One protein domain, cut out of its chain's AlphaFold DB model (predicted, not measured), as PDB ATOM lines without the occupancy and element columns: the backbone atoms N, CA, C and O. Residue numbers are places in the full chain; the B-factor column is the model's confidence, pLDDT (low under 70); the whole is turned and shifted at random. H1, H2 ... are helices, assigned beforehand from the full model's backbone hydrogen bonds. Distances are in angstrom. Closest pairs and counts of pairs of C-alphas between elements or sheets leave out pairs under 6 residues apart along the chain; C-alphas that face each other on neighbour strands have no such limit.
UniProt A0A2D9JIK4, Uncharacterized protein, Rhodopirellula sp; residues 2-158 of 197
ATOM      1  N   ILE A   2      37.974  29.815 -59.475       41.19
ATOM      2  CA  ILE A   2      37.087  30.988 -59.242       41.19
ATOM      3  C   ILE A   2      37.402  31.741 -57.930       41.19
ATOM      4  O   ILE A   2      37.368  32.970 -57.891       41.19
ATOM      5  N   TRP A   3      37.774  31.019 -56.871       39.38
ATOM      6  CA  TRP A   3      38.177  31.604 -55.587       39.38
ATOM      7  C   TRP A   3      39.463  32.436 -55.670       39.38
ATOM      8  O   TRP A   3      39.524  33.503 -55.070       39.38
ATOM      9  N   LEU A   4      40.443  32.003 -56.473       40.47
ATOM     10  CA  LEU A   4      41.700  32.729 -56.690       40.47
ATOM     11  C   LEU A   4      41.468  34.045 -57.430       40.47
ATOM     12  O   LEU A   4      42.059  35.042 -57.053       40.47
ATOM     13  N   PHE A   5      40.559  34.087 -58.408       43.91
ATOM     14  CA  PHE A   5      40.194  35.333 -59.094       43.91
ATOM     15  C   PHE A   5      39.540  36.348 -58.149       43.91
ATOM     16  O   PHE A   5      39.853  37.534 -58.194       43.91
ATOM     17  N   ARG A   6      38.660  35.887 -57.250       42.22
ATOM     18  CA  ARG A   6      38.046  36.752 -56.229       42.22
ATOM     19  C   ARG A   6      39.070  37.228 -55.194       42.22
ATOM     20  O   ARG A   6      39.023  38.389 -54.809       42.22
ATOM     21  N   PHE A   7      40.020  36.376 -54.808       47.03
ATOM     22  CA  PHE A   7      41.148  36.756 -53.953       47.03
ATOM     23  C   PHE A   7      42.133  37.698 -54.650       47.03
ATOM     24  O   PHE A   7      42.649  38.598 -54.004       47.03
ATOM     25  N   PHE A   8      42.349  37.556 -55.957       47.38
ATOM     26  CA  PHE A   8      43.230  38.421 -56.747       47.38
ATOM     27  C   PHE A   8      42.684  39.848 -56.845       47.38
ATOM     28  O   PHE A   8      43.445  40.807 -56.829       47.38
ATOM     29  N   VAL A   9      41.355  39.997 -56.869       50.06
ATOM     30  CA  VAL A   9      40.686  41.305 -56.772       50.06
ATOM     31  C   VAL A   9      40.848  41.926 -55.377       50.06
ATOM     32  O   VAL A   9      40.866  43.148 -55.251       50.06
ATOM     33  N   VAL A  10      40.973  41.109 -54.329       53.03
ATOM     34  CA  VAL A  10      41.118  41.572 -52.939       53.03
ATOM     35  C   VAL A  10      42.581  41.861 -52.594       53.03
ATOM     36  O   VAL A  10      42.866  42.858 -51.945       53.03
ATOM     37  N   SER A  11      43.517  41.028 -53.040       60.41
ATOM     38  CA  SER A  11      44.949  41.225 -52.840       60.41
ATOM     39  C   SER A  11      45.752  40.443 -53.891       60.41
ATOM     40  O   SER A  11      46.076  39.268 -53.686       60.41
ATOM     41  N   PRO A  12      46.107  41.077 -55.024       58.34
ATOM     42  CA  PRO A  12      46.921  40.439 -56.057       58.34
ATOM     43  C   PRO A  12      48.287  40.009 -55.504       58.34
ATOM     44  O   PRO A  12      48.800  38.953 -55.862       58.34
ATOM     45  N   MET A  13      48.824  40.775 -54.549       58.22
ATOM     46  CA  MET A  13      50.062  40.450 -53.840       58.22
ATOM     47  C   MET A  13      49.927  39.239 -52.909       58.22
ATOM     48  O   MET A  13      50.881  38.479 -52.817       58.22
ATOM     49  N   ALA A  14      48.765  38.991 -52.285       60.84
ATOM     50  CA  ALA A  14      48.564  37.783 -51.472       60.84
ATOM     51  C   ALA A  14      48.568  36.539 -52.356       60.84
ATOM     52  O   ALA A  14      49.196  35.541 -52.027       60.84
ATOM     53  N   VAL A  15      47.875  36.601 -53.497       59.50
ATOM     54  CA  VAL A  15      47.821  35.477 -54.436       59.50
ATOM     55  C   VAL A  15      49.209  35.187 -54.999       59.50
ATOM     56  O   VAL A  15      49.612  34.031 -55.028       59.50
ATOM     57  N   ILE A  16      49.961  36.222 -55.381       59.12
ATOM     58  CA  ILE A  16      51.345  36.072 -55.850       59.12
ATOM     59  C   ILE A  16      52.245  35.526 -54.731       59.12
ATOM     60  O   ILE A  16      53.020  34.608 -54.984       59.12
ATOM     61  N   TYR A  17      52.095  36.022 -53.498       58.38
ATOM     62  CA  TYR A  17      52.814  35.535 -52.319       58.38
ATOM     63  C   TYR A  17      52.560  34.041 -52.073       58.38
ATOM     64  O   TYR A  17      53.500  33.251 -52.121       58.38
ATOM     65  N   PHE A  18      51.297  33.640 -51.900       57.28
ATOM     66  CA  PHE A  18      50.923  32.258 -51.595       57.28
ATOM     67  C   PHE A  18      51.273  31.288 -52.727       57.28
ATOM     68  O   PHE A  18      51.805  30.218 -52.455       57.28
ATOM     69  N   VAL A  19      51.019  31.651 -53.990       56.12
ATOM     70  CA  VAL A  19      51.312  30.777 -55.143       56.12
ATOM     71  C   VAL A  19      52.818  30.575 -55.322       56.12
ATOM     72  O   VAL A  19      53.262  29.491 -55.699       56.12
ATOM     73  N   HIS A  20      53.632  31.590 -55.045       52.56
ATOM     74  CA  HIS A  20      55.075  31.487 -55.245       52.56
ATOM     75  C   HIS A  20      55.798  30.862 -54.046       52.56
ATOM     76  O   HIS A  20      56.768  30.128 -54.246       52.56
ATOM     77  N   GLU A  21      55.324  31.094 -52.819       54.50
ATOM     78  CA  GLU A  21      55.842  30.425 -51.619       54.50
ATOM     79  C   GLU A  21      55.641  28.904 -51.711       54.50
ATOM     80  O   GLU A  21      56.535  28.146 -51.341       54.50
ATOM     81  N   THR A  22      54.540  28.448 -52.325       53.59
ATOM     82  CA  THR A  22      54.289  27.017 -52.564       53.59
ATOM     83  C   THR A  22      55.131  26.393 -53.679       53.59
ATOM     84  O   THR A  22      55.274  25.173 -53.694       53.59
ATOM     85  N   HIS A  23      55.678  27.181 -54.616       51.72
ATOM     86  CA  HIS A  23      56.304  26.636 -55.831       51.72
ATOM     87  C   HIS A  23      57.810  26.914 -55.991       51.72
ATOM     88  O   HIS A  23      58.491  26.063 -56.560       51.72
ATOM     89  N   HIS A  24      58.367  28.034 -55.502       49.28
ATOM     90  CA  HIS A  24      59.752  28.429 -55.842       49.28
ATOM     91  C   HIS A  24      60.567  29.115 -54.722       49.28
ATOM     92  O   HIS A  24      61.538  29.821 -54.999       49.28
ATOM     93  N   GLY A  25      60.239  28.871 -53.452       54.72
ATOM     94  CA  GLY A  25      60.948  29.468 -52.312       54.72
ATOM     95  C   GLY A  25      60.504  30.905 -52.009       54.72
ATOM     96  O   GLY A  25      59.730  31.512 -52.756       54.72
ATOM     97  N   MET A  26      60.952  31.432 -50.863       56.62
ATOM     98  CA  MET A  26      60.408  32.652 -50.255       56.62
ATOM     99  C   MET A  26      60.549  33.884 -51.173       56.62
ATOM    100  O   MET A  26      61.640  34.428 -51.335       56.62
ATOM    101  N   LEU A  27      59.428  34.406 -51.698       57.91
ATOM    102  CA  LEU A  27      59.377  35.728 -52.358       57.91
ATOM    103  C   LEU A  27      59.864  36.863 -51.453       57.91
ATOM    104  O   LEU A  27      60.258  37.918 -51.949       57.91
ATOM    105  N   ARG A  28      59.833  36.633 -50.134       57.03
ATOM    106  CA  ARG A  28      60.253  37.557 -49.079       57.03
ATOM    107  C   ARG A  28      61.583  38.250 -49.381       57.03
ATOM    108  O   ARG A  28      61.691  39.439 -49.114       57.03
ATOM    109  N   GLU A  29      62.540  37.533 -49.968       61.19
ATOM    110  CA  GLU A  29      63.896  38.038 -50.242       61.19
ATOM    111  C   GLU A  29      64.088  38.562 -51.673       61.19
ATOM    112  O   GLU A  29      65.074  39.234 -51.957       61.19
ATOM    113  N   ARG A  30      63.162  38.262 -52.597       65.25
ATOM    114  CA  ARG A  30      63.322  38.569 -54.031       65.25
ATOM    115  C   ARG A  30      62.603  39.838 -54.480       65.25
ATOM    116  O   ARG A  30      62.958  40.405 -55.510       65.25
ATOM    117  N   VAL A  31      61.582  40.275 -53.745       68.25
ATOM    118  CA  VAL A  31      60.835  41.497 -54.069       68.25
ATOM    119  C   VAL A  31      61.468  42.674 -53.337       68.25
ATOM    120  O   VAL A  31      61.442  42.730 -52.111       68.25
ATOM    121  N   SER A  32      62.030  43.620 -54.091       74.50
ATOM    122  CA  SER A  32      62.505  44.882 -53.522       74.50
ATOM    123  C   SER A  32      61.328  45.767 -53.097       74.50
ATOM    124  O   SER A  32      60.246  45.722 -53.691       74.50
ATOM    125  N   GLU A  33      61.550  46.618 -52.096       69.88
ATOM    126  CA  GLU A  33      60.551  47.582 -51.607       69.88
ATOM    127  C   GLU A  33      60.023  48.486 -52.731       69.88
ATOM    128  O   GLU A  33      58.821  48.734 -52.824       69.88
ATOM    129  N   TRP A  34      60.905  48.896 -53.647       75.00
ATOM    130  CA  TRP A  34      60.556  49.681 -54.832       75.00
ATOM    131  C   TRP A  34      59.626  48.942 -55.794       75.00
ATOM    132  O   TRP A  34      58.667  49.535 -56.291       75.00
ATOM    133  N   ASN A  35      59.857  47.646 -56.028       77.00
ATOM    134  CA  ASN A  35      58.994  46.840 -56.892       77.00
ATOM    135  C   ASN A  35      57.600  46.678 -56.280       77.00
ATOM    136  O   ASN A  35      56.596  46.756 -56.988       77.00
ATOM    137  N   TRP A  36      57.526  46.501 -54.961       72.88
ATOM    138  CA  TRP A  36      56.253  46.430 -54.251       72.88
ATOM    139  C   TRP A  36      55.496  47.768 -54.256       72.88
ATOM    140  O   TRP A  36      54.293  47.794 -54.543       72.88
ATOM    141  N   PHE A  37      56.183  48.885 -54.003       72.19
ATOM    142  CA  PHE A  37      55.583  50.219 -54.075       72.19
ATOM    143  C   PHE A  37      55.054  50.522 -55.484       72.19
ATOM    144  O   PHE A  37      53.890  50.897 -55.647       72.19
ATOM    145  N   GLY A  38      55.869  50.268 -56.515       76.62
ATOM    146  CA  GLY A  38      55.486  50.451 -57.916       76.62
ATOM    147  C   GLY A  38      54.291  49.587 -58.327       76.62
ATOM    148  O   GLY A  38      53.350  50.092 -58.941       76.62
ATOM    149  N   ALA A  39      54.269  48.310 -57.930       76.38
ATOM    150  CA  ALA A  39      53.133  47.423 -58.183       76.38
ATOM    151  C   ALA A  39      51.846  47.925 -57.506       76.38
ATOM    152  O   ALA A  39      50.773  47.890 -58.109       76.38
ATOM    153  N   THR A  40      51.951  48.448 -56.281       73.44
ATOM    154  CA  THR A  40      50.803  49.000 -55.543       73.44
ATOM    155  C   THR A  40      50.232  50.238 -56.243       73.44
ATOM    156  O   THR A  40      49.015  50.332 -56.429       73.44
ATOM    157  N   LEU A  41      51.093  51.158 -56.697       78.12
ATOM    158  CA  LEU A  41      50.675  52.330 -57.474       78.12
ATOM    159  C   LEU A  41      50.025  51.942 -58.807       78.12
ATOM    160  O   LEU A  41      48.988  52.501 -59.167       78.12
ATOM    161  N   ALA A  42      50.585  50.957 -59.514       80.50
ATOM    162  CA  ALA A  42      50.012  50.457 -60.762       80.50
ATOM    163  C   ALA A  42      48.607  49.870 -60.543       80.50
ATOM    164  O   ALA A  42      47.676  50.212 -61.272       80.50
ATOM    165  N   CYS A  43      48.418  49.048 -59.503       76.94
ATOM    166  CA  CYS A  43      47.103  48.505 -59.157       76.94
ATOM    167  C   CYS A  43      46.089  49.606 -58.810       76.94
ATOM    168  O   CYS A  43      44.947  49.544 -59.272       76.94
ATOM    169  N   LEU A  44      46.492  50.631 -58.050       74.69
ATOM    170  CA  LEU A  44      45.633  51.788 -57.773       74.69
ATOM    171  C   LEU A  44      45.239  52.529 -59.046       74.69
ATOM    172  O   LEU A  44      44.059  52.830 -59.224       74.69
ATOM    173  N   GLY A  45      46.203  52.783 -59.933       75.50
ATOM    174  CA  GLY A  45      45.967  53.446 -61.211       75.50
ATOM    175  C   GLY A  45      44.975  52.681 -62.087       75.50
ATOM    176  O   GLY A  45      44.044  53.281 -62.619       75.50
ATOM    177  N   VAL A  46      45.111  51.352 -62.170       78.44
ATOM    178  CA  VAL A  46      44.175  50.489 -62.912       78.44
ATOM    179  C   VAL A  46      42.765  50.568 -62.330       78.44
ATOM    180  O   VAL A  46      41.811  50.709 -63.090       78.44
ATOM    181  N   ILE A  47      42.609  50.524 -61.004       71.44
ATOM    182  CA  ILE A  47      41.285  50.632 -60.371       71.44
ATOM    183  C   ILE A  47      40.674  52.011 -60.596       71.44
ATOM    184  O   ILE A  47      39.498  52.104 -60.936       71.44
ATOM    185  N   TRP A  48      41.463  53.076 -60.468       73.12
ATOM    186  CA  TRP A  48      41.005  54.432 -60.758       73.12
ATOM    187  C   TRP A  48      40.549  54.587 -62.211       73.12
ATOM    188  O   TRP A  48      39.455  55.093 -62.458       73.12
ATOM    189  N   ALA A  49      41.342  54.106 -63.172       73.81
ATOM    190  CA  ALA A  49      40.992  54.133 -64.591       73.81
ATOM    191  C   ALA A  49      39.729  53.308 -64.886       73.81
ATOM    192  O   ALA A  49      38.856  53.720 -65.649       73.81
ATOM    193  N   TRP A  50      39.605  52.153 -64.242       71.00
ATOM    194  CA  TRP A  50      38.448  51.282 -64.360       71.00
ATOM    195  C   TRP A  50      37.176  51.900 -63.763       71.00
ATOM    196  O   TRP A  50      36.098  51.763 -64.342       71.00
ATOM    197  N   ASP A  51      37.289  52.633 -62.657       65.88
ATOM    198  CA  ASP A  51      36.168  53.364 -62.065       65.88
ATOM    199  C   ASP A  51      35.752  54.575 -62.910       65.88
ATOM    200  O   ASP A  51      34.557  54.844 -63.022       65.88
ATOM    201  N   LEU A  52      36.692  55.239 -63.594       67.19
ATOM    202  CA  LEU A  52      36.372  56.255 -64.609       67.19
ATOM    203  C   LEU A  52      35.591  55.661 -65.795       67.19
ATOM    204  O   LEU A  52      34.738  56.333 -66.376       67.19
ATOM    205  N   ALA A  53      35.861  54.402 -66.149       64.94
ATOM    206  CA  ALA A  53      35.201  53.705 -67.253       64.94
ATOM    207  C   ALA A  53      33.852  53.063 -66.866       64.94
ATOM    208  O   ALA A  53      33.031  52.747 -67.734       64.94
ATOM    209  N   ARG A  54      33.599  52.847 -65.571       60.69
ATOM    210  CA  ARG A  54      32.427  52.122 -65.071       60.69
ATOM    211  C   ARG A  54      31.177  53.013 -64.984       60.69
ATOM    212  O   ARG A  54      31.226  54.164 -64.570       60.69
ATOM    213  N   LYS A  55      30.013  52.440 -65.330       56.34
ATOM    214  CA  LYS A  55      28.675  53.054 -65.172       56.34
ATOM    215  C   LYS A  55      27.700  52.293 -64.234       56.34
ATOM    216  O   LYS A  55      26.502  52.316 -64.515       56.34
ATOM    217  N   PRO A  56      28.114  51.553 -63.186       55.97
ATOM    218  CA  PRO A  56      27.143  50.922 -62.300       55.97
ATOM    219  C   PRO A  56      26.418  51.970 -61.431       55.97
ATOM    220  O   PRO A  56      26.981  53.028 -61.150       55.97
ATOM    221  N   PRO A  57      25.184  51.675 -60.983       65.62
ATOM    222  CA  PRO A  57      24.399  52.562 -60.122       65.62
ATOM    223  C   PRO A  57      25.004  52.788 -58.738       65.62
ATOM    224  O   PRO A  57      24.717  53.808 -58.121       65.62
ATOM    225  N   ARG A  58      25.818  51.845 -58.249       74.69
ATOM    226  CA  ARG A  58      26.416  51.872 -56.917       74.69
ATOM    227  C   ARG A  58      27.723  51.093 -56.881       74.69
ATOM    228  O   ARG A  58      27.840  50.047 -57.532       74.69
ATOM    229  N   THR A  59      28.689  51.568 -56.107       78.81
ATOM    230  CA  THR A  59      29.976  50.889 -55.962       78.81
ATOM    231  C   THR A  59      29.818  49.628 -55.110       78.81
ATOM    232  O   THR A  59      29.259  49.643 -54.015       78.81
ATOM    233  N   LEU A  60      30.317  48.500 -55.621       80.00
ATOM    234  CA  LEU A  60      30.274  47.224 -54.906       80.00
ATOM    235  C   LEU A  60      31.167  47.275 -53.653       80.00
ATOM    236  O   LEU A  60      32.297  47.762 -53.746       80.00
ATOM    237  N   PRO A  61      30.749  46.672 -52.521       82.69
ATOM    238  CA  PRO A  61      31.573  46.600 -51.315       82.69
ATOM    239  C   PRO A  61      32.969  46.019 -51.553       82.69
ATOM    240  O   PRO A  61      33.935  46.501 -50.979       82.69
ATOM    241  N   SER A  62      33.105  45.031 -52.444       80.19
ATOM    242  CA  SER A  62      34.410  44.464 -52.799       80.19
ATOM    243  C   SER A  62      35.358  45.500 -53.402       80.19
ATOM    244  O   SER A  62      36.528  45.510 -53.050       80.19
ATOM    245  N   VAL A  63      34.859  46.409 -54.244       81.50
ATOM    246  CA  VAL A  63      35.661  47.488 -54.846       81.50
ATOM    247  C   VAL A  63      36.084  48.497 -53.782       81.50
ATOM    248  O   VAL A  63      37.236  48.928 -53.767       81.50
ATOM    249  N   ILE A  64      35.182  48.831 -52.855       86.31
ATOM    250  CA  ILE A  64      35.477  49.718 -51.722       86.31
ATOM    251  C   ILE A  64      36.562  49.096 -50.830       86.31
ATOM    252  O   ILE A  64      37.527  49.772 -50.480       86.31
ATOM    253  N   ILE A  65      36.453  47.801 -50.516       86.94
ATOM    254  CA  ILE A  65      37.458  47.062 -49.737       86.94
ATOM    255  C   ILE A  65      38.802  47.042 -50.467       86.94
ATOM    256  O   ILE A  65      39.826  47.318 -49.847       86.94
ATOM    257  N   THR A  66      38.825  46.781 -51.778       83.00
ATOM    258  CA  THR A  66      40.069  46.817 -52.559       83.00
ATOM    259  C   THR A  66      40.708  48.208 -52.531       83.00
ATOM    260  O   THR A  66      41.920  48.315 -52.359       83.00
ATOM    261  N   ARG A  67      39.917  49.287 -52.628       83.94
ATOM    262  CA  ARG A  67      40.419  50.665 -52.482       83.94
ATOM    263  C   ARG A  67      41.013  50.898 -51.095       83.94
ATOM    264  O   ARG A  67      42.129  51.392 -51.002       83.94
ATOM    265  N   MET A  68      40.314  50.496 -50.030       88.81
ATOM    266  CA  MET A  68      40.830  50.592 -48.658       88.81
ATOM    267  C   MET A  68      42.157  49.840 -48.497       88.81
ATOM    268  O   MET A  68      43.108  50.399 -47.954       88.81
ATOM    269  N   LEU A  69      42.235  48.606 -49.007       87.50
ATOM    270  CA  LEU A  69      43.446  47.788 -48.966       87.50
ATOM    271  C   LEU A  69      44.590  48.465 -49.707       87.50
ATOM    272  O   LEU A  69      45.636  48.683 -49.111       87.50
ATOM    273  N   LEU A  70      44.391  48.886 -50.951       84.38
ATOM    274  CA  LEU A  70      45.459  49.512 -51.722       84.38
ATOM    275  C   LEU A  70      45.897  50.870 -51.161       84.38
ATOM    276  O   LEU A  70      47.091  51.152 -51.128       84.38
ATOM    277  N   THR A  71      44.969  51.702 -50.682       85.31
ATOM    278  CA  THR A  71      45.331  52.956 -50.007       85.31
ATOM    279  C   THR A  71      46.124  52.680 -48.734       85.31
ATOM    280  O   THR A  71      47.131  53.344 -48.493       85.31
ATOM    281  N   SER A  72      45.718  51.681 -47.942       88.88
ATOM    282  CA  SER A  72      46.488  51.272 -46.768       88.88
ATOM    283  C   SER A  72      47.870  50.762 -47.168       88.88
ATOM    284  O   SER A  72      48.857  51.186 -46.582       88.88
ATOM    285  N   MET A  73      47.969  49.942 -48.220       85.44
ATOM    286  CA  MET A  73      49.239  49.431 -48.720       85.44
ATOM    287  C   MET A  73      50.157  50.578 -49.110       85.44
ATOM    288  O   MET A  73      51.282  50.570 -48.648       85.44
ATOM    289  N   VAL A  74      49.684  51.597 -49.837       84.44
ATOM    290  CA  VAL A  74      50.504  52.782 -50.154       84.44
ATOM    291  C   VAL A  74      50.982  53.496 -48.896       84.44
ATOM    292  O   VAL A  74      52.170  53.798 -48.795       84.44
ATOM    293  N   ALA A  75      50.097  53.748 -47.927       86.44
ATOM    294  CA  ALA A  75      50.480  54.414 -46.682       86.44
ATOM    295  C   ALA A  75      51.565  53.625 -45.930       86.44
ATOM    296  O   ALA A  75      52.576  54.185 -45.512       86.44
ATOM    297  N   PHE A  76      51.394  52.307 -45.829       84.81
ATOM    298  CA  PHE A  76      52.375  51.406 -45.234       84.81
ATOM    299  C   PHE A  76      53.618  51.216 -46.112       84.81
ATOM    300  O   PHE A  76      54.686  50.939 -45.575       84.81
ATOM    301  N   SER A  77      53.532  51.419 -47.431       80.19
ATOM    302  CA  SER A  77      54.689  51.398 -48.323       80.19
ATOM    303  C   SER A  77      55.614  52.565 -48.120       80.19
ATOM    304  O   SER A  77      56.824  52.366 -48.101       80.19
ATOM    305  N   PHE A  78      55.063  53.752 -47.898       80.56
ATOM    306  CA  PHE A  78      55.874  54.904 -47.525       80.56
ATOM    307  C   PHE A  78      56.637  54.669 -46.219       80.56
ATOM    308  O   PHE A  78      57.802  55.037 -46.129       80.56
ATOM    309  N   ILE A  79      56.013  54.015 -45.234       80.75
ATOM    310  CA  ILE A  79      56.681  53.654 -43.975       80.75
ATOM    311  C   ILE A  79      57.743  52.572 -44.218       80.75
ATOM    312  O   ILE A  79      58.861  52.687 -43.720       80.75
ATOM    313  N   GLY A  80      57.419  51.552 -45.015       75.12
ATOM    314  CA  GLY A  80      58.334  50.457 -45.329       75.12
ATOM    315  C   GLY A  80      59.600  50.902 -46.053       75.12
ATOM    316  O   GLY A  80      60.673  50.451 -45.684       75.12
ATOM    317  N   LEU A  81      59.494  51.864 -46.977       78.12
ATOM    318  CA  LEU A  81      60.652  52.477 -47.646       78.12
ATOM    319  C   LEU A  81      61.632  53.161 -46.675       78.12
ATOM    320  O   LEU A  81      62.780  53.411 -47.032       78.12
ATOM    321  N   LEU A  82      61.179  53.512 -45.469       78.56
ATOM    322  CA  LEU A  82      61.999  54.165 -44.451       78.56
ATOM    323  C   LEU A  82      62.529  53.177 -43.408       78.56
ATOM    324  O   LEU A  82      63.536  53.459 -42.760       78.56
ATOM    325  N   MET A  83      61.835  52.058 -43.182       70.38
ATOM    326  CA  MET A  83      62.082  51.196 -42.030       70.38
ATOM    327  C   MET A  83      61.708  49.739 -42.319       70.38
ATOM    328  O   MET A  83      60.559  49.365 -42.164       70.38
ATOM    329  N   GLY A  84      62.675  48.865 -42.588       71.38
ATOM    330  CA  GLY A  84      62.496  47.412 -42.464       71.38
ATOM    331  C   GLY A  84      61.708  46.715 -43.581       71.38
ATOM    332  O   GLY A  84      61.238  47.304 -44.541       71.38
ATOM    333  N   ASN A  85      61.569  45.397 -43.444       79.31
ATOM    334  CA  ASN A  85      61.177  44.526 -44.551       79.31
ATOM    335  C   ASN A  85      59.738  44.754 -45.057       79.31
ATOM    336  O   ASN A  85      58.782  44.670 -44.279       79.31
ATOM    337  N   TRP A  86      59.569  44.882 -46.380       74.19
ATOM    338  CA  TRP A  86      58.277  45.101 -47.057       74.19
ATOM    339  C   TRP A  86      57.151  44.157 -46.598       74.19
ATOM    340  O   TRP A  86      56.006  44.584 -46.452       74.19
ATOM    341  N   TYR A  87      57.460  42.880 -46.340       75.12
ATOM    342  CA  TYR A  87      56.451  41.875 -45.994       75.12
ATOM    343  C   TYR A  87      55.772  42.178 -44.647       75.12
ATOM    344  O   TYR A  87      54.586  41.894 -44.485       75.12
ATOM    345  N   VAL A  88      56.496  42.774 -43.689       81.62
ATOM    346  CA  VAL A  88      55.941  43.152 -42.378       81.62
ATOM    347  C   VAL A  88      54.862  44.205 -42.578       81.62
ATOM    348  O   VAL A  88      53.749  44.069 -42.077       81.62
ATOM    349  N   TRP A  89      55.176  45.226 -43.373       83.56
ATOM    350  CA  TRP A  89      54.274  46.335 -43.671       83.56
ATOM    351  C   TRP A  89      53.107  45.921 -44.549       83.56
ATOM    352  O   TRP A  89      51.979  46.367 -44.341       83.56
ATOM    353  N   TYR A  90      53.352  45.007 -45.483       80.81
ATOM    354  CA  TYR A  90      52.307  44.367 -46.259       80.81
ATOM    355  C   TYR A  90      51.299  43.639 -45.354       80.81
ATOM    356  O   TYR A  90      50.102  43.928 -45.440       80.81
ATOM    357  N   ILE A  91      51.765  42.762 -44.455       82.06
ATOM    358  CA  ILE A  91      50.891  42.032 -43.520       82.06
ATOM    359  C   ILE A  91      50.150  43.021 -42.620       82.06
ATOM    360  O   ILE A  91      48.927  42.947 -42.519       82.06
ATOM    361  N   LEU A  92      50.859  43.989 -42.036       86.25
ATOM    362  CA  LEU A  92      50.268  44.976 -41.136       86.25
ATOM    363  C   LEU A  92      49.180  45.813 -41.828       86.25
ATOM    364  O   LEU A  92      48.101  45.987 -41.261       86.25
ATOM    365  N   SER A  93      49.410  46.260 -43.069       87.56
ATOM    366  CA  SER A  93      48.409  46.999 -43.855       87.56
ATOM    367  C   SER A  93      47.116  46.198 -44.046       87.56
ATOM    368  O   SER A  93      46.020  46.712 -43.812       87.56
ATOM    369  N   HIS A  94      47.239  44.908 -44.369       86.06
ATOM    370  CA  HIS A  94      46.092  44.017 -44.526       86.06
ATOM    371  C   HIS A  94      45.390  43.784 -43.193       86.06
ATOM    372  O   HIS A  94      44.164  43.883 -43.123       86.06
ATOM    373  N   SER A  95      46.151  43.501 -42.134       85.50
ATOM    374  CA  SER A  95      45.615  43.273 -40.793       85.50
ATOM    375  C   SER A  95      44.807  44.470 -40.297       85.50
ATOM    376  O   SER A  95      43.715  44.272 -39.771       85.50
ATOM    377  N   VAL A  96      45.282  45.703 -40.515       89.75
ATOM    378  CA  VAL A  96      44.568  46.926 -40.112       89.75
ATOM    379  C   VAL A  96      43.237  47.068 -40.849       89.75
ATOM    380  O   VAL A  96      42.207  47.296 -40.213       89.75
ATOM    381  N   VAL A  97      43.218  46.897 -42.174       89.94
ATOM    382  CA  VAL A  97      41.971  47.021 -42.948       89.94
ATOM    383  C   VAL A  97      40.972  45.932 -42.567       89.94
ATOM    384  O   VAL A  97      39.795  46.231 -42.354       89.94
ATOM    385  N   TRP A  98      41.427  44.686 -42.418       87.81
ATOM    386  CA  TRP A  98      40.559  43.597 -41.980       87.81
ATOM    387  C   TRP A  98      40.032  43.814 -40.567       87.81
ATOM    388  O   TRP A  98      38.844  43.598 -40.344       87.81
ATOM    389  N   LEU A  99      40.859  44.294 -39.637       89.44
ATOM    390  CA  LEU A  99      40.423  44.624 -38.282       89.44
ATOM    391  C   LEU A  99      39.304  45.674 -38.297       89.44
ATOM    392  O   LEU A  99      38.278  45.474 -37.650       89.44
ATOM    393  N   ILE A 100      39.464  46.751 -39.078       90.31
ATOM    394  CA  ILE A 100      38.436  47.791 -39.233       90.31
ATOM    395  C   ILE A 100      37.145  47.190 -39.797       90.31
ATOM    396  O   ILE A 100      36.074  47.416 -39.238       90.31
ATOM    397  N   ILE A 101      37.230  46.404 -40.875       88.31
ATOM    398  CA  ILE A 101      36.054  45.785 -41.502       88.31
ATOM    399  C   ILE A 101      35.343  44.853 -40.514       88.31
ATOM    400  O   ILE A 101      34.128  44.959 -40.348       88.31
ATOM    401  N   TRP A 102      36.073  43.966 -39.836       87.12
ATOM    402  CA  TRP A 102      35.497  43.013 -38.888       87.12
ATOM    403  C   TRP A 102      34.854  43.703 -37.690       87.12
ATOM    404  O   TRP A 102      33.729  43.355 -37.330       87.12
ATOM    405  N   LEU A 103      35.520  44.710 -37.119       90.38
ATOM    406  CA  LEU A 103      34.968  45.496 -36.019       90.38
ATOM    407  C   LEU A 103      33.666  46.185 -36.443       90.38
ATOM    408  O   LEU A 103      32.662  46.087 -35.743       90.38
ATOM    409  N   GLN A 104      33.650  46.820 -37.614       89.00
ATOM    410  CA  GLN A 104      32.477  47.540 -38.116       89.00
ATOM    411  C   GLN A 104      31.324  46.590 -38.457       89.00
ATOM    412  O   GLN A 104      30.175  46.855 -38.104       89.00
ATOM    413  N   LEU A 105      31.609  45.443 -39.077       85.25
ATOM    414  CA  LEU A 105      30.605  44.403 -39.315       85.25
ATOM    415  C   LEU A 105      30.036  43.854 -38.001       85.25
ATOM    416  O   LEU A 105      28.823  43.653 -37.908       85.25
ATOM    417  N   GLY A 106      30.883  43.641 -36.991       85.50
ATOM    418  CA  GLY A 106      30.474  43.202 -35.658       85.50
ATOM    419  C   GLY A 106      29.560  44.215 -34.972       85.50
ATOM    420  O   GLY A 106      28.438  43.873 -34.595       85.50
ATOM    421  N   VAL A 107      29.992  45.477 -34.897       89.12
ATOM    422  CA  VAL A 107      29.212  46.583 -34.316       89.12
ATOM    423  C   VAL A 107      27.877  46.755 -35.039       89.12
ATOM    424  O   VAL A 107      26.845  46.912 -34.393       89.12
ATOM    425  N   HIS A 108      27.847  46.664 -36.371       85.25
ATOM    426  CA  HIS A 108      26.595  46.790 -37.116       85.25
ATOM    427  C   HIS A 108      25.671  45.588 -36.972       85.25
ATOM    428  O   HIS A 108      24.459  45.787 -36.921       85.25
ATOM    429  N   ARG A 109      26.197  44.360 -36.879       85.94
ATOM    430  CA  ARG A 109      25.368  43.191 -36.544       85.94
ATOM    431  C   ARG A 109      24.756  43.335 -35.158       85.94
ATOM    432  O   ARG A 109      23.572  43.058 -34.998       85.94
ATOM    433  N   PHE A 110      25.537  43.811 -34.192       88.75
ATOM    434  CA  PHE A 110      25.041  44.092 -32.852       88.75
ATOM    435  C   PHE A 110      23.943  45.165 -32.883       88.75
ATOM    436  O   PHE A 110      22.830  44.927 -32.422       88.75
ATOM    437  N   ALA A 111      24.197  46.309 -33.523       86.25
ATOM    438  CA  ALA A 111      23.211  47.380 -33.647       86.25
ATOM    439  C   ALA A 111      21.931  46.922 -34.375       86.25
ATOM    440  O   ALA A 111      20.833  47.278 -33.959       86.25
ATOM    441  N   HIS A 112      22.055  46.074 -35.401       84.12
ATOM    442  CA  HIS A 112      20.926  45.470 -36.115       84.12
ATOM    443  C   HIS A 112      20.008  44.632 -35.235       84.12
ATOM    444  O   HIS A 112      18.804  44.633 -35.463       84.12
ATOM    445  N   HIS A 113      20.557  43.930 -34.247       85.38
ATOM    446  CA  HIS A 113      19.762  43.067 -33.380       85.38
ATOM    447  C   HIS A 113      19.258  43.769 -32.119       85.38
ATOM    448  O   HIS A 113      18.184  43.434 -31.635       85.38
ATOM    449  N   PHE A 114      20.015  44.732 -31.588       88.19
ATOM    450  CA  PHE A 114      19.745  45.283 -30.256       88.19
ATOM    451  C   PHE A 114      19.325  46.754 -30.254       88.19
ATOM    452  O   PHE A 114      18.628  47.184 -29.338       88.19
ATOM    453  N   VAL A 115      19.733  47.533 -31.257       85.81
ATOM    454  CA  VAL A 115      19.506  48.987 -31.285       85.81
ATOM    455  C   VAL A 115      18.392  49.336 -32.265       85.81
ATOM    456  O   VAL A 115      17.376  49.896 -31.871       85.81
ATOM    457  N   TYR A 116      18.551  48.965 -33.535       81.75
ATOM    458  CA  TYR A 116      17.643  49.378 -34.606       81.75
ATOM    459  C   TYR A 116      16.216  48.801 -34.540       81.75
ATOM    460  O   TYR A 116      15.309  49.492 -34.995       81.75
ATOM    461  N   PRO A 117      15.949  47.609 -33.965       81.31
ATOM    462  CA  PRO A 117      14.574  47.149 -33.751       81.31
ATOM    463  C   PRO A 117      13.775  48.026 -32.781       81.31
ATOM    464  O   PRO A 117      12.551  48.036 -32.839       81.31
ATOM    465  N   ASN A 118      14.467  48.767 -31.913       78.12
ATOM    466  CA  ASN A 118      13.869  49.647 -30.914       78.12
ATOM    467  C   ASN A 118      13.850  51.119 -31.364       78.12
ATOM    468  O   ASN A 118      13.518  51.993 -30.567       78.12
ATOM    469  N   ASP A 119      14.239  51.408 -32.611       77.06
ATOM    470  CA  ASP A 119      14.240  52.766 -33.150       77.06
ATOM    471  C   ASP A 119      12.796  53.204 -33.470       77.06
ATOM    472  O   ASP A 119      12.166  52.626 -34.364       77.06
ATOM    473  N   PRO A 120      12.261  54.233 -32.784       68.81
ATOM    474  CA  PRO A 120      10.887  54.690 -32.977       68.81
ATOM    475  C   PRO A 120      10.633  55.278 -34.373       68.81
ATOM    476  O   PRO A 120       9.477  55.440 -34.757       68.81
ATOM    477  N   SER A 121      11.681  55.593 -35.144       69.44
ATOM    478  CA  SER A 121      11.537  56.155 -36.489       69.44
ATOM    479  C   SER A 121      11.179  55.126 -37.567       69.44
ATOM    480  O   SER A 121      10.792  55.533 -38.659       69.44
ATOM    481  N   GLY A 122      11.354  53.816 -37.326       65.38
ATOM    482  CA  GLY A 122      11.072  52.732 -38.292       65.38
ATOM    483  C   GLY A 122      11.909  52.741 -39.588       65.38
ATOM    484  O   GLY A 122      11.948  51.754 -40.323       65.38
ATOM    485  N   SER A 123      12.641  53.826 -39.843       71.94
ATOM    486  CA  SER A 123      13.309  54.143 -41.106       71.94
ATOM    487  C   SER A 123      14.468  53.204 -41.447       71.94
ATOM    488  O   SER A 123      14.762  52.964 -42.620       71.94
ATOM    489  N   TYR A 124      15.121  52.622 -40.434       76.25
ATOM    490  CA  TYR A 124      16.328  51.816 -40.615       76.25
ATOM    491  C   TYR A 124      16.106  50.581 -41.511       76.25
ATOM    492  O   TYR A 124      16.943  50.263 -42.364       76.25
ATOM    493  N   PHE A 125      14.986  49.870 -41.340       76.19
ATOM    494  CA  PHE A 125      14.704  48.675 -42.140       76.19
ATOM    495  C   PHE A 125      14.392  49.022 -43.597       76.19
ATOM    496  O   PHE A 125      14.786  48.281 -44.499       76.19
ATOM    497  N   GLU A 126      13.744  50.161 -43.834       73.94
ATOM    498  CA  GLU A 126      13.420  50.646 -45.175       73.94
ATOM    499  C   GLU A 126      14.681  51.049 -45.938       73.94
ATOM    500  O   GLU A 126      14.908  50.568 -47.051       73.94
ATOM    501  N   VAL A 127      15.574  51.823 -45.311       72.94
ATOM    502  CA  VAL A 127      16.846  52.197 -45.949       72.94
ATOM    503  C   VAL A 127      17.734  50.973 -46.190       72.94
ATOM    504  O   VAL A 127      18.359  50.864 -47.248       72.94
ATOM    505  N   ARG A 128      17.746  49.984 -45.279       76.88
ATOM    506  CA  ARG A 128      18.466  48.716 -45.507       76.88
ATOM    507  C   ARG A 128      17.894  47.916 -46.674       76.88
ATOM    508  O   ARG A 128      18.681  47.351 -47.433       76.88
ATOM    509  N   ARG A 129      16.568  47.878 -46.846       72.62
ATOM    510  CA  ARG A 129      15.923  47.242 -48.013       72.62
ATOM    511  C   ARG A 129      16.248  47.966 -49.318       72.62
ATOM    512  O   ARG A 129      16.444  47.301 -50.327       72.62
ATOM    513  N   ALA A 130      16.410  49.288 -49.281       69.06
ATOM    514  CA  ALA A 130      16.889  50.085 -50.414       69.06
ATOM    515  C   ALA A 130      18.388  49.872 -50.735       69.06
ATOM    516  O   ALA A 130      18.945  50.513 -51.625       69.06
ATOM    517  N   GLY A 131      19.066  48.969 -50.018       72.25
ATOM    518  CA  GLY A 131      20.457  48.603 -50.256       72.25
ATOM    519  C   GLY A 131      21.470  49.453 -49.497       72.25
ATOM    520  O   GLY A 131      22.665  49.220 -49.658       72.25
ATOM    521  N   TRP A 132      21.040  50.409 -48.665       79.19
ATOM    522  CA  TRP A 132      21.922  51.204 -47.804       79.19
ATOM    523  C   TRP A 132      22.822  50.318 -46.932       79.19
ATOM    524  O   TRP A 132      22.382  49.292 -46.411       79.19
ATOM    525  N   HIS A 133      24.081  50.700 -46.734       82.12
ATOM    526  CA  HIS A 133      25.036  49.987 -45.902       82.12
ATOM    527  C   HIS A 133      25.671  50.932 -44.876       82.12
ATOM    528  O   HIS A 133      26.418  51.834 -45.255       82.12
ATOM    529  N   PRO A 134      25.490  50.677 -43.566       79.38
ATOM    530  CA  PRO A 134      25.843  51.641 -42.525       79.38
ATOM    531  C   PRO A 134      27.339  51.962 -42.455       79.38
ATOM    532  O   PRO A 134      27.705  53.095 -42.164       79.38
ATOM    533  N   PHE A 135      28.192  50.988 -42.779       86.50
ATOM    534  CA  PHE A 135      29.634  51.199 -42.893       86.50
ATOM    535  C   PHE A 135      30.048  51.783 -44.255       86.50
ATOM    536  O   PHE A 135      30.508  52.918 -44.326       86.50
ATOM    537  N   PHE A 136      29.871  51.028 -45.349       86.81
ATOM    538  CA  PHE A 136      30.414  51.393 -46.662       86.81
ATOM    539  C   PHE A 136      29.885  52.714 -47.239       86.81
ATOM    540  O   PHE A 136      30.631  53.397 -47.941       86.81
ATOM    541  N   ASP A 137      28.651  53.119 -46.931       84.88
ATOM    542  CA  ASP A 137      28.098  54.385 -47.438       84.88
ATOM    543  C   ASP A 137      28.557  55.607 -46.658       84.88
ATOM    544  O   ASP A 137      28.502  56.719 -47.171       84.88
ATOM    545  N   ARG A 138      29.037  55.416 -45.429       84.81
ATOM    546  CA  ARG A 138      29.559  56.506 -44.597       84.81
ATOM    547  C   ARG A 138      31.054  56.729 -44.787       84.81
ATOM    548  O   ARG A 138      31.618  57.643 -44.191       84.81
ATOM    549  N   LEU A 139      31.710  55.906 -45.604       87.94
ATOM    550  CA  LEU A 139      33.126  56.072 -45.882       87.94
ATOM    551  C   LEU A 139      33.386  57.356 -46.688       87.94
ATOM    552  O   LEU A 139      32.577  57.742 -47.539       87.94
ATOM    553  N   PRO A 140      34.543  58.007 -46.474       86.75
ATOM    554  CA  PRO A 140      34.976  59.140 -47.281       86.75
ATOM    555  C   PRO A 140      34.955  58.854 -48.786       86.75
ATOM    556  O   PRO A 140      35.134  57.715 -49.226       86.75
ATOM    557  N   ARG A 141      34.846  59.930 -49.582       82.56
ATOM    558  CA  ARG A 141      34.877  59.891 -51.058       82.56
ATOM    559  C   ARG A 141      36.065  59.139 -51.653       82.56
ATOM    560  O   ARG A 141      35.957  58.579 -52.739       82.56
ATOM    561  N   LEU A 142      37.177  59.116 -50.924       81.88
ATOM    562  CA  LEU A 142      38.371  58.371 -51.295       81.88
ATOM    563  C   LEU A 142      38.084  56.867 -51.470       81.88
ATOM    564  O   LEU A 142      38.530  56.259 -52.442       81.88
ATOM    565  N   PHE A 143      37.297  56.275 -50.569       84.56
ATOM    566  CA  PHE A 143      37.031  54.834 -50.557       84.56
ATOM    567  C   PHE A 143      35.730  54.475 -51.263       84.56
ATOM    568  O   PHE A 143      35.713  53.567 -52.090       84.56
ATOM    569  N   ASN A 144      34.657  55.209 -50.975       87.56
ATOM    570  CA  ASN A 144      33.397  55.075 -51.687       87.56
ATOM    571  C   ASN A 144      33.249  56.299 -52.599       87.56
ATOM    572  O   ASN A 144      33.103  57.386 -52.059       87.56
ATOM    573  N   PRO A 145      33.308  56.190 -53.936       80.50
ATOM    574  CA  PRO A 145      33.181  57.337 -54.837       80.50
ATOM    575  C   PRO A 145      31.725  57.755 -55.085       80.50
ATOM    576  O   PRO A 145      31.502  58.785 -55.720       80.50
ATOM    577  N   ASP A 146      30.744  56.991 -54.595       79.50
ATOM    578  CA  ASP A 146      29.337  57.206 -54.925       79.50
ATOM    579  C   ASP A 146      28.881  58.627 -54.531       79.50
ATOM    580  O   ASP A 146      29.338  59.164 -53.520       79.50
ATOM    581  N   PRO A 147      27.995  59.280 -55.291       76.06
ATOM    582  CA  PRO A 147      27.334  60.513 -54.872       76.06
ATOM    583  C   PRO A 147      26.545  60.334 -53.570       76.06
ATOM    584  O   PRO A 147      26.055  59.247 -53.274       76.06
ATOM    585  N   GLU A 148      26.339  61.427 -52.832       74.69
ATOM    586  CA  GLU A 148      25.596  61.411 -51.560       74.69
ATOM    587  C   GLU A 148      24.179  60.837 -51.723       74.69
ATOM    588  O   GLU A 148      23.699  60.094 -50.877       74.69
ATOM    589  N   LEU A 149      23.537  61.090 -52.868       69.81
ATOM    590  CA  LEU A 149      22.213  60.551 -53.184       69.81
ATOM    591  C   LEU A 149      22.197  59.013 -53.233       69.81
ATOM    592  O   LEU A 149      21.290  58.384 -52.691       69.81
ATOM    593  N   ILE A 150      23.223  58.412 -53.845       75.00
ATOM    594  CA  ILE A 150      23.378  56.955 -53.923       75.00
ATOM    595  C   ILE A 150      23.725  56.394 -52.538       75.00
ATOM    596  O   ILE A 150      23.201  55.349 -52.152       75.00
ATOM    597  N   ARG A 151      24.546  57.113 -51.760       75.62
ATOM    598  CA  ARG A 151      24.941  56.717 -50.399       75.62
ATOM    599  C   ARG A 151      23.820  56.781 -49.380       75.62
ATOM    600  O   ARG A 151      23.826  55.966 -48.475       75.62
ATOM    601  N   ILE A 152      22.900  57.737 -49.477       70.88
ATOM    602  CA  ILE A 152      21.792  57.881 -48.521       70.88
ATOM    603  C   ILE A 152      20.592  57.047 -48.969       70.88
ATOM    604  O   ILE A 152      20.006  56.326 -48.167       70.88
ATOM    605  N   GLY A 153      20.226  57.134 -50.249       63.75
ATOM    606  CA  GLY A 153      18.963  56.588 -50.748       63.75
ATOM    607  C   GLY A 153      19.085  55.298 -51.552       63.75
ATOM    608  O   GLY A 153      18.061  54.719 -51.897       63.75
ATOM    609  N   GLY A 154      20.297  54.863 -51.917       61.66
ATOM    610  CA  GLY A 154      20.496  53.737 -52.840       61.66
ATOM    611  C   GLY A 154      20.019  54.012 -54.270       61.66
ATOM    612  O   GLY A 154      20.036  53.109 -55.104       61.66
ATOM    613  N   LYS A 155      19.604  55.249 -54.566       62.41
ATOM    614  CA  LYS A 155      18.990  55.612 -55.837       62.41
ATOM    615  C   LYS A 155      19.995  56.268 -56.779       62.41
ATOM    616  O   LYS A 155      20.718  57.183 -56.383       62.41
ATOM    617  N   GLN A 156      20.032  55.806 -58.028       58.44
ATOM    618  CA  GLN A 156      20.972  56.288 -59.039       58.44
ATOM    619  C   GLN A 156      20.678  57.753 -59.384       58.44
ATOM    620  O   GLN A 156      19.520  58.130 -59.549       58.44
ATOM    621  N   GLU A 157      21.713  58.593 -59.477       58.78
ATOM    622  CA  GLU A 157      21.551  59.956 -59.983       58.78
ATOM    623  C   GLU A 157      21.403  59.889 -61.515       58.78
ATOM    624  O   GLU A 157      22.302  59.379 -62.192       58.78
ATOM    625  N   PRO A 158      20.276  60.346 -62.082       62.28
ATOM    626  CA  PRO A 158      20.076  60.335 -63.524       62.28
ATOM    627  C   PRO A 158      21.067  61.248 -64.223       62.28
ATOM    628  O   PRO A 158      21.456  62.301 -63.715       62.28
TER     629      PRO A 158
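AT A GLANCE: This is residues 2 to 158 of the 197 residues of an uncharacterized protein of Rhodopirellula sp (UniProt A0A2D9JIK4). Three long helices, H3, H4 and H5, fan out from one end of an elongated body: H3 and H5 make a V that begins where Glu 33 and Trp 86 come close, and H4 runs back between them. H1 and H2 form a second, smaller V to one side, with the end of H1 at Val 10 meeting H4, while the short H6 and H7 and the long link between them gather toward the wide end of the fan. The printed part has 157 residues with seven named helices, H1 to H7 in order, and no named strand; the class is all helix. It is only just loose, close to compact, with a radius of gyration of the C-alphas of 18.4 A and spans of 58 by 36 by 34 A.

IN THESE COORDINATES: H1 is residues 2 to 10, with C-alpha 2 at (37.087, 30.988, -59.242), and H2 is residues 12 to 24. H3, residues 33 to 53, is 30.4 A long; H4, residues 61 to 80, is 27.7 A long. H5, residues 86 to 114, is the longest at 42.0 A and ends with C-alpha 114 at (19.745, 45.283, -30.256). H6 is residues 123 to 129. H7 is residues 148 to 153, with C-alpha 153 at (18.963, 56.588, -50.748).

HOW THE PARTS SIT: H4 is the hub, touching H1, H3 and H5. H3 and H4 form a helical hairpin at a shallow tilt of 30 degrees, opposite ways; their closest C-alphas, those of Phe 37 and Ser 77, are 5.9 A apart. H4 and H5 form another, at a steep tilt of 39 degrees, opposite ways, with the C-alphas of Met 73 and Ser 93 closest at 5.5 A; H5 touches H4 with residues 86 to 97 alone. H3 and H5 are close but not clearly touching, with the C-alphas of Glu 33 and Trp 86 closest at 5.7 A. H1 touches H4 at a steep tilt of 53 degrees, the closest C-alphas being those of Val 10 and Thr 66, 5.4 A apart. H2 touches H1 with residues 14 to 15 alone, the C-alphas of Phe 8 and Val 15 being closest at 5.9 A. H2 is near H3 and near H5. H6 and H7 are close but not clearly touching, about perpendicular at 83 degrees, with the C-alphas of Val 127 and Gly 153 closest at 6.8 A. Every O i to N i+4 pair is within hydrogen-bond range in H1, H3, H4, H5, H6 and H7; in H2, 8 of 9 are.

THE WHOLE: The C-alphas of His 24 and Pro 120, the two farthest apart, are 60.0 A from each other. Residues 20 to 25, of which 20 to 24 belong to H2, and residues 118 to 123 stand free. The printed part has no cut; the link from H6 to H7, 18 residues, is long. Mean pLDDT of the printed part is 73.8, with 49 residues under 70, among them residues 2 to 31, 51 to 57 and 153 to 158.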